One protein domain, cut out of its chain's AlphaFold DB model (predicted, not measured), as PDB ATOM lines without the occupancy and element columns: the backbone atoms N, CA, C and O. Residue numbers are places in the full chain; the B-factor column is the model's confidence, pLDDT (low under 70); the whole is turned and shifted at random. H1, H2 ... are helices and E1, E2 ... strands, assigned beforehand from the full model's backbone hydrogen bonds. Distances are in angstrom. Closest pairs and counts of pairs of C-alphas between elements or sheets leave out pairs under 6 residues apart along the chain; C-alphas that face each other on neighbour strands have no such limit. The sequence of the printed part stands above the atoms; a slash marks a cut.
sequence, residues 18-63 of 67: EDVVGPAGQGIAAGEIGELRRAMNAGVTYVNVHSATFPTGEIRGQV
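Overview. This is residues 18 to 63 of the 67 residues of the protein "CHRD domain-containing protein" of uncultured Solirubrobacteraceae bacterium (UniProt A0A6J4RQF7). Little regular structure: one helix, H1, at one end, with the looping stretch of residues 18 to 32 beside it, and a two-stranded hairpin, E1 and E2, reaching away to the other end. The 46 printed residues, 18 of them in named elements, are mixed in class, in the order H1, E1, E2, with an antiparallel sheet. The whole is only just loose, close to compact, with a radius of gyration of the C-alphas of 11.8 A, and elongated, spanning 32 by 20 by 17 A.

Along the chain. H1, residues 33 to 42, begins at C-alpha 33 (25.659, 0.993, 92.451) and measures 14.2 A. E1, residues 46 to 49, measures 10.0 A. E2, residues 59 to 62, measures 10.5 A and ends at C-alpha 62 (23.203, -9.251, 107.186).

Arrangement. In H1 every O i to N i+4 pair is within hydrogen-bond range. A tight link of 3 residues joins H1 to E1. E1 and E2 form an antiparallel hairpin at 165 degrees; N 47 and O 61 are within hydrogen-bond range at 2.8 A. H1 and E2 are apart.

Size, cuts and confidence. The C-alphas farthest apart, of Gly 34 and Thr 53, are 32.4 A apart. The printed part has no cut, and neither link is long. No printed residue is under 70 in pLDDT.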
ATOM      1  N   GLU A  18      27.838   7.777  93.744       96.56
ATOM      2  CA  GLU A  18      28.960   8.455  94.398       96.56
ATOM      3  C   GLU A  18      29.260   7.945  95.818       96.56
ATOM      4  O   GLU A  18      30.391   8.062  96.280       96.56
ATOM      5  N   ASP A  19      28.281   7.331  96.488       94.81
ATOM      6  CA  ASP A  19      28.450   6.776  97.833       94.81
ATOM      7  C   ASP A  19      29.116   5.385  97.816       94.81
ATOM      8  O   ASP A  19      29.538   4.874  98.857       94.81
ATOM      9  N   VAL A  20      29.235   4.750  96.642       94.56
ATOM     10  CA  VAL A  20      29.959   3.484  96.469       94.56
ATOM     11  C   VAL A  20      31.426   3.804  96.225       94.56
ATOM     12  O   VAL A  20      31.819   4.122  95.108       94.56
ATOM     13  N   VAL A  21      32.241   3.724  97.276       94.25
ATOM     14  CA  VAL A  21      33.651   4.161  97.241       94.25
ATOM     15  C   VAL A  21      34.676   3.020  97.276       94.25
ATOM     16  O   VAL A  21      35.867   3.264  97.101       94.25
ATOM     17  N   GLY A  22      34.243   1.772  97.479       82.81
ATOM     18  CA  GLY A  22      35.118   0.598  97.623       82.81
ATOM     19  C   GLY A  22      35.044  -0.024  99.026       82.81
ATOM     20  O   GLY A  22      34.048   0.182  99.720       82.81
ATOM     21  N   PRO A  23      36.065  -0.781  99.477       81.50
ATOM     22  CA  PRO A  23      37.451  -0.791  98.998       81.50
ATOM     23  C   PRO A  23      37.680  -1.617  97.723       81.50
ATOM     24  O   PRO A  23      36.957  -2.567  97.425       81.50
ATOM     25  N   ALA A  24      38.728  -1.257  96.974       78.81
ATOM     26  CA  ALA A  24      39.151  -1.997  95.786       78.81
ATOM     27  C   ALA A  24      39.473  -3.466  96.122       78.81
ATOM     28  O   ALA A  24      39.948  -3.779  97.213       78.81
ATOM     29  N   GLY A  25      39.221  -4.373  95.174       83.69
ATOM     30  CA  GLY A  25      39.472  -5.809  95.348       83.69
ATOM     31  C   GLY A  25      38.325  -6.605  95.984       83.69
ATOM     32  O   GLY A  25      38.455  -7.814  96.133       83.69
ATOM     33  N   GLN A  26      37.187  -5.973  96.298       84.81
ATOM     34  CA  GLN A  26      35.964  -6.661  96.758       84.81
ATOM     35  C   GLN A  26      34.986  -7.019  95.624       84.81
ATOM     36  O   GLN A  26      33.848  -7.396  95.881       84.81
ATOM     37  N   GLY A  27      35.407  -6.876  94.365       88.38
ATOM     38  CA  GLY A  27      34.567  -7.163  93.195       88.38
ATOM     39  C   GLY A  27      33.508  -6.100  92.877       88.38
ATOM     40  O   GLY A  27      32.747  -6.296  91.939       88.38
ATOM     41  N   ILE A  28      33.473  -4.986  93.619       92.38
ATOM     42  CA  ILE A  28      32.604  -3.827  93.363       92.38
ATOM     43  C   ILE A  28      33.491  -2.586  93.284       92.38
ATOM     44  O   ILE A  28      34.109  -2.202  94.282       92.38
ATOM     45  N   ALA A  29      33.597  -1.977  92.106       92.75
ATOM     46  CA  ALA A  29      34.373  -0.758  91.919       92.75
ATOM     47  C   ALA A  29      33.596   0.486  92.387       92.75
ATOM     48  O   ALA A  29      32.374   0.467  92.566       92.75
ATOM     49  N   ALA A  30      34.318   1.590  92.594       94.69
ATOM     50  CA  ALA A  30      33.691   2.852  92.963       94.69
ATOM     51  C   ALA A  30      32.690   3.304  91.881       94.69
ATOM     52  O   ALA A  30      32.975   3.207  90.689       94.69
ATOM     53  N   GLY A  31      31.513   3.781  92.287       94.88
ATOM     54  CA  GLY A  31      30.429   4.164  91.376       94.88
ATOM     55  C   GLY A  31      29.499   3.025  90.928       94.88
ATOM     56  O   GLY A  31      28.426   3.296  90.384       94.88
ATOM     57  N   GLU A  32      29.834   1.751  91.168       95.12
ATOM     58  CA  GLU A  32      29.073   0.600  90.651       95.12
ATOM     59  C   GLU A  32      27.830   0.243  91.494       95.12
ATOM     60  O   GLU A  32      27.647  -0.889  91.950       95.12
ATOM     61  N   ILE A  33      26.898   1.191  91.665       95.12
ATOM     62  CA  ILE A  33      25.659   0.993  92.451       95.12
ATOM     63  C   ILE A  33      24.809  -0.194  91.965       95.12
ATOM     64  O   ILE A  33      24.114  -0.843  92.749       95.12
ATOM     65  N   GLY A  34      24.871  -0.505  90.666       95.19
ATOM     66  CA  GLY A  34      24.179  -1.648  90.076       95.19
ATOM     67  C   GLY A  34      24.707  -2.991  90.583       95.19
ATOM     68  O   GLY A  34      23.903  -3.879  90.874       95.19
ATOM     69  N   GLU A  35      26.028  -3.127  90.728       94.69
ATOM     70  CA  GLU A  35      26.662  -4.335  91.268       94.69
ATOM     71  C   GLU A  35      26.386  -4.461  92.767       94.69
ATOM     72  O   GLU A  35      25.930  -5.512  93.218       94.69
ATOM     73  N   LEU A  36      26.488  -3.357  93.521       94.00
ATOM     74  CA  LEU A  36      26.093  -3.337  94.933       94.00
ATOM     75  C   LEU A  36      24.642  -3.802  95.127       94.00
ATOM     76  O   LEU A  36      24.358  -4.629  95.995       94.00
ATOM     77  N   ARG A  37      23.707  -3.335  94.286       93.69
ATOM     78  CA  ARG A  37      22.306  -3.779  94.343       93.69
ATOM     79  C   ARG A  37      22.151  -5.271  94.045       93.69
ATOM     80  O   ARG A  37      21.322  -5.925  94.679       93.69
ATOM     81  N   ARG A  38      22.910  -5.816  93.088       93.94
ATOM     82  CA  ARG A  38      22.913  -7.259  92.796       93.94
ATOM     83  C   ARG A  38      23.419  -8.059  93.994       93.94
ATOM     84  O   ARG A  38      22.730  -8.989  94.407       93.94
ATOM     85  N   ALA A  39      24.526  -7.643  94.604       93.50
ATOM     86  CA  ALA A  39      25.087  -8.283  95.791       93.50
ATOM     87  C   ALA A  39      24.113  -8.262  96.987       93.50
ATOM     88  O   ALA A  39      23.894  -9.294  97.626       93.50
ATOM     89  N   MET A  40      23.444  -7.128  97.240       93.62
ATOM     90  CA  MET A  40      22.400  -7.030  98.275       93.62
ATOM     91  C   MET A  40      21.233  -7.988  98.016       93.62
ATOM     92  O   MET A  40      20.770  -8.673  98.924       93.62
ATOM     93  N   ASN A  41      20.766  -8.073  96.768       93.38
ATOM     94  CA  ASN A  41      19.677  -8.980  96.400       93.38
ATOM     95  C   ASN A  41      20.074 -10.460  96.489       93.38
ATOM     96  O   ASN A  41      19.214 -11.292  96.773       93.38
ATOM     97  N   ALA A  42      21.347 -10.779  96.251       93.75
ATOM     98  CA  ALA A  42      21.904 -12.117  96.429       93.75
ATOM     99  C   ALA A  42      22.119 -12.483  97.910       93.75
ATOM    100  O   ALA A  42      22.398 -13.639  98.214       93.75
ATOM    101  N   GLY A  43      21.976 -11.524  98.833       94.00
ATOM    102  CA  GLY A  43      22.142 -11.752 100.266       94.00
ATOM    103  C   GLY A  43      23.590 -12.004 100.682       94.00
ATOM    104  O   GLY A  43      23.813 -12.642 101.706       94.00
ATOM    105  N   VAL A  44      24.567 -11.523  99.904       93.81
ATOM    106  CA  VAL A  44      26.012 -11.673 100.179       93.81
ATOM    107  C   VAL A  44      26.638 -10.411 100.782       93.81
ATOM    108  O   VAL A  44      27.855 -10.305 100.880       93.81
ATOM    109  N   THR A  45      25.816  -9.446 101.198       94.19
ATOM    110  CA  THR A  45      26.265  -8.203 101.835       94.19
ATOM    111  C   THR A  45      25.780  -8.108 103.277       94.19
ATOM    112  O   THR A  45      24.727  -8.628 103.652       94.19
ATOM    113  N   TYR A  46      26.538  -7.377 104.088       95.31
ATOM    114  CA  TYR A  46      26.153  -6.985 105.436       95.31
ATOM    115  C   TYR A  46      26.354  -5.478 105.601       95.31
ATOM    116  O   TYR A  46      27.139  -4.859 104.883       95.31
ATOM    117  N   VAL A  47      25.628  -4.882 106.540       93.38
ATOM    118  CA  VAL A  47      25.819  -3.494 106.966       93.38
ATOM    119  C   VAL A  47      26.675  -3.490 108.222       93.38
ATOM    120  O   VAL A  47      26.446  -4.289 109.131       93.38
ATOM    121  N   ASN A  48      27.635  -2.570 108.274       93.50
ATOM    122  CA  ASN A  48      28.387  -2.227 109.473       93.50
ATOM    123  C   ASN A  48      28.100  -0.764 109.830       93.50
ATOM    124  O   ASN A  48      28.307   0.125 109.005       93.50
ATOM    125  N   VAL A  49      27.599  -0.518 111.036       90.25
ATOM    126  CA  VAL A  49      27.328   0.824 111.559       90.25
ATOM    127  C   VAL A  49      28.456   1.209 112.500       90.25
ATOM    128  O   VAL A  49      28.808   0.442 113.391       90.25
ATOM    129  N   HIS A  50      29.005   2.404 112.313       90.44
ATOM    130  CA  HIS A  50      30.110   2.939 113.102       90.44
ATOM    131  C   HIS A  50      29.637   4.146 113.916       90.44
ATOM    132  O   HIS A  50      28.836   4.947 113.431       90.44
ATOM    133  N   SER A  51      30.182   4.311 115.117       87.44
ATOM    134  CA  SER A  51      30.022   5.518 115.932       87.44
ATOM    135  C   SER A  51      31.378   6.046 116.381       87.44
ATOM    136  O   SER A  51      32.409   5.402 116.183       87.44
ATOM    137  N   ALA A  52      31.382   7.227 117.000       86.69
ATOM    138  CA  ALA A  52      32.599   7.787 117.579       86.69
ATOM    139  C   ALA A  52      33.188   6.880 118.677       86.69
ATOM    140  O   ALA A  52      34.406   6.762 118.776       86.69
ATOM    141  N   THR A  53      32.336   6.213 119.464       88.81
ATOM    142  CA  THR A  53      32.763   5.293 120.530       88.81
ATOM    143  C   THR A  53      33.269   3.963 119.968       88.81
ATOM    144  O   THR A  53      34.226   3.401 120.497       88.81
ATOM    145  N   PHE A  54      32.673   3.475 118.875       90.62
ATOM    146  CA  PHE A  54      33.027   2.195 118.249       90.62
ATOM    147  C   PHE A  54      33.396   2.380 116.765       90.62
ATOM    148  O   PHE A  54      32.632   2.005 115.867       90.62
ATOM    149  N   PRO A  55      34.591   2.929 116.466       90.81
ATOM    150  CA  PRO A  55      34.987   3.288 115.104       90.81
ATOM    151  C   PRO A  55      35.250   2.079 114.200       90.81
ATOM    152  O   PRO A  55      35.264   2.225 112.982       90.81
ATOM    153  N   THR A  56      35.429   0.873 114.747       92.69
ATOM    154  CA  THR A  56      35.602  -0.366 113.962       92.69
ATOM    155  C   THR A  56      34.274  -1.074 113.656       92.69
ATOM    156  O   THR A  56      34.236  -2.006 112.842       92.69
ATOM    157  N   GLY A  57      33.174  -0.615 114.260       91.56
ATOM    158  CA  GLY A  57      31.822  -1.130 114.063       91.56
ATOM    159  C   GLY A  57      31.113  -1.383 115.389       91.56
ATOM    160  O   GLY A  57      31.550  -2.223 116.172       91.56
ATOM    161  N   GLU A  58      30.010  -0.676 115.610       91.25
ATOM    162  CA  GLU A  58      29.108  -0.848 116.749       91.25
ATOM    163  C   GLU A  58      28.100  -1.975 116.498       91.25
ATOM    164  O   GLU A  58      27.891  -2.831 117.352       91.25
ATOM    165  N   ILE A  59      27.499  -2.001 115.301       90.31
ATOM    166  CA  ILE A  59      26.449  -2.956 114.925       90.31
ATOM    167  C   ILE A  59      26.766  -3.543 113.552       90.31
ATOM    168  O   ILE A  59      27.064  -2.811 112.609       90.31
ATOM    169  N   ARG A  60      26.637  -4.867 113.421       95.56
ATOM    170  CA  ARG A  60      26.731  -5.578 112.140       95.56
ATOM    171  C   ARG A  60      25.485  -6.416 111.911       95.56
ATOM    172  O   ARG A  60      25.012  -7.077 112.830       95.56
ATOM    173  N   GLY A  61      24.973  -6.408 110.685       95.00
ATOM    174  CA  GLY A  61      23.782  -7.174 110.328       95.00
ATOM    175  C   GLY A  61      23.756  -7.547 108.855       95.00
ATOM    176  O   GLY A  61      24.112  -6.740 107.999       95.00
ATOM    177  N   GLN A  62      23.329  -8.772 108.558       96.25
ATOM    178  CA  GLN A  62      23.203  -9.251 107.186       96.25
ATOM    179  C   GLN A  62      22.055  -8.536 106.465       96.25
ATOM    180  O   GLN A  62      20.977  -8.336 107.034       96.25
ATOM    181  N   VAL A  63      22.267  -8.176 105.200       93.12
ATOM    182  CA  VAL A  63      21.208  -7.626 104.353       93.12
ATOM    183  C   VAL A  63      20.505  -8.774 103.652       93.12
ATOM    184  O   VAL A  63      21.103  -9.516 102.876       93.12
TER     185      VAL A  63